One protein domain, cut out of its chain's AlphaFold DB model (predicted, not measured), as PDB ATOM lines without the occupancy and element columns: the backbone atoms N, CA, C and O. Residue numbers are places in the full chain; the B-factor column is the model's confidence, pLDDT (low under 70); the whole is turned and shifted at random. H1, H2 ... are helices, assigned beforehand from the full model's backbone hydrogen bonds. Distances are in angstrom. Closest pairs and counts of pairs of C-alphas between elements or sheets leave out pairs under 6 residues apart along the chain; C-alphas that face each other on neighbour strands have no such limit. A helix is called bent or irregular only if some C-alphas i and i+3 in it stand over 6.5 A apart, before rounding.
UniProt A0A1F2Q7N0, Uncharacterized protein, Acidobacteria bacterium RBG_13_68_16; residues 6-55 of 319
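AT A GLANCE: This is residues 6 to 55 of the 319 residues of an uncharacterized protein of Acidobacteria bacterium RBG_13_68_16 (UniProt A0A1F2Q7N0). Two helices, H1 and H2, lie side by side and run the same way, and the long link between them folds back along the length of the pair. The longer helix, H1, has a kink near residue 17, and the link from residue 26 to 45 swings out beyond the end of H1, returns as an extended stretch and then turns into H2. The printed part has 50 residues with two named helices, H1 then H2, and no named strand; its class is all helix, with 25 residues in the helices. It is compact, with a radius of gyration of the C-alphas of 11.1 A, and only just elongated, spanning 32 by 21 by 17 A.

IN THESE COORDINATES: The printed part begins at Ser 6, with its C-alpha at (177.067, 189.252, 219.361). H1 covers residues 10 to 25 and is 21.9 A long from first to last C-alpha, beginning at C-alpha 10 at (179.736, 182.644, 213.112). It is irregular: C-alphas 11 and 14 are 9.1 A apart, and its line is a rough one. Residues 26 to 45 hold no named element. H2 covers residues 46 to 54, 12.8 A from first to last C-alpha, and ends at C-alpha 54 at (169.781, 169.055, 225.878).

HOW THE PARTS SIT: H1 has a kink of 45 degrees near residue 17. H1 and H2 touch, with 18 pairs of C-alphas within 8 A. Their closest C-alphas are those of Ala 20 and Val 47, 4.5 A apart. Their lines stand at a shallow tilt of 26 degrees, and they run the same way, with centres 9.9 A apart. In the backbones, 10 of 12 O i to N i+4 pairs in H1 and 4 of 5 in H2 are within hydrogen-bond range.

THE WHOLE: The two C-alphas farthest apart are those of Asp 11 and Asp 30, 33.5 A. The printed part has no cut. The link from H1 to H2, 20 residues, is long, and its C-alphas lie 8 to 19 A from the mean of all C-alphas. The mean pLDDT of the printed part is 74.2, and residues 6 to 16, of which 10 to 16 belong to H1, are under 70.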
ATOM      1  N   SER A   6     175.619 189.284 219.583       48.69
ATOM      2  CA  SER A   6     177.067 189.252 219.361       48.69
ATOM      3  C   SER A   6     177.726 187.885 219.610       48.69
ATOM      4  O   SER A   6     178.772 187.621 219.027       48.69
ATOM      5  N   TYR A   7     177.115 186.997 220.405       51.22
ATOM      6  CA  TYR A   7     177.658 185.665 220.731       51.22
ATOM      7  C   TYR A   7     177.143 184.546 219.812       51.22
ATOM      8  O   TYR A   7     177.564 183.397 219.932       51.22
ATOM      9  N   LEU A   8     176.190 184.860 218.930       52.72
ATOM     10  CA  LEU A   8     175.463 183.882 218.113       52.72
ATOM     11  C   LEU A   8     175.827 183.947 216.619       52.72
ATOM     12  O   LEU A   8     175.319 183.140 215.842       52.72
ATOM     13  N   ASN A   9     176.712 184.871 216.222       52.34
ATOM     14  CA  ASN A   9     177.226 184.990 214.855       52.34
ATOM     15  C   ASN A   9     178.524 184.187 214.659       52.34
ATOM     16  O   ASN A   9     179.388 184.146 215.533       52.34
ATOM     17  N   ALA A  10     178.663 183.577 213.476       50.19
ATOM     18  CA  ALA A  10     179.736 182.644 213.112       50.19
ATOM     19  C   ALA A  10     181.163 183.230 213.163       50.19
ATOM     20  O   ALA A  10     182.128 182.474 213.245       50.19
ATOM     21  N   ASP A  11     181.307 184.558 213.183       47.22
ATOM     22  CA  ASP A  11     182.601 185.252 213.107       47.22
ATOM     23  C   ASP A  11     183.459 185.154 214.386       47.22
ATOM     24  O   ASP A  11     184.598 185.625 214.403       47.22
ATOM     25  N   ARG A  12     182.957 184.531 215.464       54.34
ATOM     26  CA  ARG A  12     183.714 184.283 216.709       54.34
ATOM     27  C   ARG A  12     183.509 182.874 217.262       54.34
ATOM     28  O   ARG A  12     182.937 182.673 218.332       54.34
ATOM     29  N   GLN A  13     184.024 181.883 216.539       57.97
ATOM     30  CA  GLN A  13     183.936 180.460 216.889       57.97
ATOM     31  C   GLN A  13     184.397 180.138 218.328       57.97
ATOM     32  O   GLN A  13     183.737 179.359 219.013       57.97
ATOM     33  N   ALA A  14     185.458 180.792 218.822       57.50
ATOM     34  CA  ALA A  14     185.985 180.591 220.178       57.50
ATOM     35  C   ALA A  14     185.027 181.064 221.295       57.50
ATOM     36  O   ALA A  14     184.846 180.365 222.293       57.50
ATOM     37  N   ASP A  15     184.354 182.205 221.107       65.62
ATOM     38  CA  ASP A  15     183.360 182.721 222.065       65.62
ATOM     39  C   ASP A  15     182.106 181.822 222.081       65.62
ATOM     40  O   ASP A  15     181.510 181.569 223.133       65.62
ATOM     41  N   GLY A  16     181.738 181.271 220.918       67.25
ATOM     42  CA  GLY A  16     180.647 180.305 220.777       67.25
ATOM     43  C   GLY A  16     180.926 178.957 221.454       67.25
ATOM     44  O   GLY A  16     180.015 178.361 222.031       67.25
ATOM     45  N   GLU A  17     182.170 178.475 221.435       77.06
ATOM     46  CA  GLU A  17     182.577 177.250 222.139       77.06
ATOM     47  C   GLU A  17     182.547 177.422 223.662       77.06
ATOM     48  O   GLU A  17     182.038 176.546 224.367       77.06
ATOM     49  N   ALA A  18     182.996 178.573 224.174       76.06
ATOM     50  CA  ALA A  18     182.926 178.888 225.599       76.06
ATOM     51  C   ALA A  18     181.470 178.931 226.103       76.06
ATOM     52  O   ALA A  18     181.137 178.319 227.124       76.06
ATOM     53  N   LEU A  19     180.575 179.586 225.353       76.88
ATOM     54  CA  LEU A  19     179.146 179.624 225.670       76.88
ATOM     55  C   LEU A  19     178.495 178.234 225.569       76.88
ATOM     56  O   LEU A  19     177.714 177.855 226.443       76.88
ATOM     57  N   ALA A  20     178.832 177.442 224.548       80.75
ATOM     58  CA  ALA A  20     178.353 176.067 224.396       80.75
ATOM     59  C   ALA A  20     178.783 175.168 225.569       80.75
ATOM     60  O   ALA A  20     177.984 174.365 226.066       80.75
ATOM     61  N   GLY A  21     180.021 175.333 226.045       81.12
ATOM     62  CA  GLY A  21     180.538 174.675 227.244       81.12
ATOM     63  C   GLY A  21     179.724 175.039 228.485       81.12
ATOM     64  O   GLY A  21     179.191 174.149 229.150       81.12
ATOM     65  N   ALA A  22     179.533 176.338 228.734       81.31
ATOM     66  CA  ALA A  22     178.751 176.831 229.869       81.31
ATOM     67  C   ALA A  22     177.291 176.338 229.842       81.31
ATOM     68  O   ALA A  22     176.753 175.908 230.864       81.31
ATOM     69  N   LEU A  23     176.656 176.334 228.663       80.88
ATOM     70  CA  LEU A  23     175.296 175.821 228.471       80.88
ATOM     71  C   LEU A  23     175.199 174.314 228.716       80.88
ATOM     72  O   LEU A  23     174.173 173.834 229.195       80.88
ATOM     73  N   THR A  24     176.253 173.555 228.420       81.62
ATOM     74  CA  THR A  24     176.280 172.105 228.655       81.62
ATOM     75  C   THR A  24     176.423 171.784 230.144       81.62
ATOM     76  O   THR A  24     175.787 170.848 230.623       81.62
ATOM     77  N   SER A  25     177.188 172.581 230.894       81.31
ATOM     78  CA  SER A  25     177.394 172.395 232.337       81.31
ATOM     79  C   SER A  25     176.299 173.006 233.216       81.31
ATOM     80  O   SER A  25     176.293 172.782 234.425       81.31
ATOM     81  N   LEU A  26     175.380 173.794 232.645       80.19
ATOM     82  CA  LEU A  26     174.377 174.523 233.420       80.19
ATOM     83  C   LEU A  26     173.372 173.559 234.094       80.19
ATOM     84  O   LEU A  26     172.731 172.762 233.392       80.19
ATOM     85  N   PRO A  27     173.183 173.609 235.424       79.44
ATOM     86  CA  PRO A  27     172.151 172.827 236.094       79.44
ATOM     87  C   PRO A  27     170.776 173.457 235.824       79.44
ATOM     88  O   PRO A  27     170.465 174.531 236.326       79.44
ATOM     89  N   LEU A  28     169.948 172.784 235.021       75.31
ATOM     90  CA  LEU A  28     168.604 173.237 234.628       75.31
ATOM     91  C   LEU A  28     167.516 172.454 235.375       75.31
ATOM     92  O   LEU A  28     166.586 171.927 234.767       75.31
ATOM     93  N   LYS A  29     167.660 172.301 236.695       79.25
ATOM     94  CA  LYS A  29     166.644 171.606 237.490       79.25
ATOM     95  C   LYS A  29     165.427 172.519 237.640       79.25
ATOM     96  O   LYS A  29     165.561 173.613 238.176       79.25
ATOM     97  N   ASP A  30     164.282 172.064 237.139       79.25
ATOM     98  CA  ASP A  30     162.982 172.748 237.215       79.25
ATOM     99  C   ASP A  30     162.942 174.147 236.554       79.25
ATOM    100  O   ASP A  30     162.055 174.951 236.837       79.25
ATOM    101  N   VAL A  31     163.883 174.447 235.645       76.75
ATOM    102  CA  VAL A  31     163.978 175.739 234.942       76.75
ATOM    103  C   VAL A  31     164.081 175.530 233.432       76.75
ATOM    104  O   VAL A  31     164.974 174.835 232.949       76.75
ATOM    105  N   THR A  32     163.209 176.201 232.676       80.44
ATOM    106  CA  THR A  32     163.276 176.262 231.210       80.44
ATOM    107  C   THR A  32     164.132 177.446 230.776       80.44
ATOM    108  O   THR A  32     163.771 178.600 231.010       80.44
ATOM    109  N   LEU A  33     165.250 177.175 230.101       79.75
ATOM    110  CA  LEU A  33     166.051 178.208 229.446       79.75
ATOM    111  C   LEU A  33     165.562 178.403 228.007       79.75
ATOM    112  O   LEU A  33     165.656 177.489 227.190       79.75
ATOM    113  N   LEU A  34     165.071 179.603 227.696       81.19
ATOM    114  CA  LEU A  34     164.700 179.999 226.340       81.19
ATOM    115  C   LEU A  34     165.779 180.914 225.754       81.19
ATOM    116  O   LEU A  34     166.064 181.978 226.303       81.19
ATOM    117  N   LEU A  35     166.343 180.510 224.618       79.25
ATOM    118  CA  LEU A  35     167.279 181.311 223.833       79.25
ATOM    119  C   LEU A  35     166.610 181.667 222.506       79.25
ATOM    120  O   LEU A  35     166.225 180.779 221.748       79.25
ATOM    121  N   THR A  36     166.466 182.961 222.229       79.94
ATOM    122  CA  THR A  36     165.905 183.466 220.973       79.94
ATOM    123  C   THR A  36     166.903 184.380 220.282       79.94
ATOM    124  O   THR A  36     167.657 185.111 220.922       79.94
ATOM    125  N   THR A  37     166.921 184.325 218.955       77.06
ATOM    126  CA  THR A  37     167.736 185.204 218.118       77.06
ATOM    127  C   THR A  37     167.059 185.402 216.771       77.06
ATOM    128  O   THR A  37     166.278 184.554 216.334       77.06
ATOM    129  N   VAL A  38     167.337 186.536 216.134       77.00
ATOM    130  CA  VAL A  38     166.831 186.870 214.804       77.00
ATOM    131  C   VAL A  38     167.951 186.618 213.804       77.00
ATOM    132  O   VAL A  38     168.971 187.302 213.824       77.00
ATOM    133  N   ALA A  39     167.755 185.636 212.930       74.62
ATOM    134  CA  ALA A  39     168.697 185.273 211.878       74.62
ATOM    135  C   ALA A  39     167.946 185.063 210.560       74.62
ATOM    136  O   ALA A  39     166.793 184.631 210.565       74.62
ATOM    137  N   LYS A  40     168.604 185.363 209.434       72.31
ATOM    138  CA  LYS A  40     168.029 185.155 208.091       72.31
ATOM    139  C   LYS A  40     167.886 183.676 207.736       72.31
ATOM    140  O   LYS A  40     167.000 183.304 206.979       72.31
ATOM    141  N   GLU A  41     168.750 182.841 208.301       79.56
ATOM    142  CA  GLU A  41     168.820 181.411 208.027       79.56
ATOM    143  C   GLU A  41     168.972 180.630 209.335       79.56
ATOM    144  O   GLU A  41     169.317 181.184 210.386       79.56
ATOM    145  N   ALA A  42     168.705 179.325 209.274       80.31
ATOM    146  CA  ALA A  42     168.880 178.438 210.412       80.31
ATOM    147  C   ALA A  42     170.350 178.424 210.857       80.31
ATOM    148  O   ALA A  42     171.239 178.029 210.106       80.31
ATOM    149  N   LEU A  43     170.603 178.826 212.104       77.38
ATOM    150  CA  LEU A  43     171.960 178.906 212.634       77.38
ATOM    151  C   LEU A  43     172.581 177.518 212.809       77.38
ATOM    152  O   LEU A  43     172.031 176.647 213.490       77.38
ATOM    153  N   THR A  44     173.785 177.346 212.275       73.81
ATOM    154  CA  THR A  44     174.617 176.152 212.450       73.81
ATOM    155  C   THR A  44     175.856 176.513 213.268       73.81
ATOM    156  O   THR A  44     176.559 177.454 212.918       73.81
ATOM    157  N   GLY A  45     176.139 175.795 214.360       78.62
ATOM    158  CA  GLY A  45     177.323 176.071 215.180       78.62
ATOM    159  C   GLY A  45     177.343 175.368 216.546       78.62
ATOM    160  O   GLY A  45     176.384 174.665 216.889       78.62
ATOM    161  N   PRO A  46     178.418 175.563 217.338       78.12
ATOM    162  CA  PRO A  46     178.634 174.883 218.620       78.12
ATOM    163  C   PRO A  46     177.517 175.125 219.641       78.12
ATOM    164  O   PRO A  46     177.063 174.188 220.295       78.12
ATOM    165  N   VAL A  47     177.012 176.361 219.725       79.38
ATOM    166  CA  VAL A  47     175.907 176.736 220.625       79.38
ATOM    167  C   VAL A  47     174.615 176.025 220.220       79.38
ATOM    168  O   VAL A  47     173.982 175.383 221.055       79.38
ATOM    169  N   THR A  48     174.256 176.049 218.929       81.69
ATOM    170  CA  THR A  48     173.084 175.326 218.411       81.69
ATOM    171  C   THR A  48     173.182 173.826 218.699       81.69
ATOM    172  O   THR A  48     172.200 173.207 219.105       81.69
ATOM    173  N   ALA A  49     174.367 173.232 218.521       82.62
ATOM    174  CA  ALA A  49     174.608 171.822 218.809       82.62
ATOM    175  C   ALA A  49     174.486 171.500 220.309       82.62
ATOM    176  O   ALA A  49     173.884 170.486 220.663       82.62
ATOM    177  N   ALA A  50     175.007 172.358 221.191       83.62
ATOM    178  CA  ALA A  50     174.894 172.192 222.639       83.62
ATOM    179  C   ALA A  50     173.436 172.277 223.118       83.62
ATOM    180  O   ALA A  50     172.995 171.423 223.887       83.62
ATOM    181  N   VAL A  51     172.664 173.244 222.609       84.62
ATOM    182  CA  VAL A  51     171.231 173.374 222.926       84.62
ATOM    183  C   VAL A  51     170.450 172.166 222.403       84.62
ATOM    184  O   VAL A  51     169.680 171.569 223.151       84.62
ATOM    185  N   ARG A  52     170.709 171.726 221.163       85.75
ATOM    186  CA  ARG A  52     170.040 170.560 220.555       85.75
ATOM    187  C   ARG A  52     170.308 169.250 221.303       85.75
ATOM    188  O   ARG A  52     169.454 168.373 221.306       85.75
ATOM    189  N   LYS A  53     171.471 169.096 221.947       84.12
ATOM    190  CA  LYS A  53     171.775 167.913 222.775       84.12
ATOM    191  C   LYS A  53     170.931 167.836 224.049       84.12
ATOM    192  O   LYS A  53     170.729 166.739 224.560       84.12
ATOM    193  N   ARG A  54     170.493 168.976 224.590       82.56
ATOM    194  CA  ARG A  54     169.781 169.055 225.878       82.56
ATOM    195  C   ARG A  54     168.300 169.406 225.740       82.56
ATOM    196  O   ARG A  54     167.577 169.302 226.724       82.56
ATOM    197  N   GLY A  55     167.850 169.824 224.558       83.81
ATOM    198  CA  GLY A  55     166.483 170.272 224.333       83.81
ATOM    199  C   GLY A  55     166.156 170.497 222.860       83.81
ATOM    200  O   GLY A  55     166.769 169.922 221.963       83.81
TER     201      GLY A  55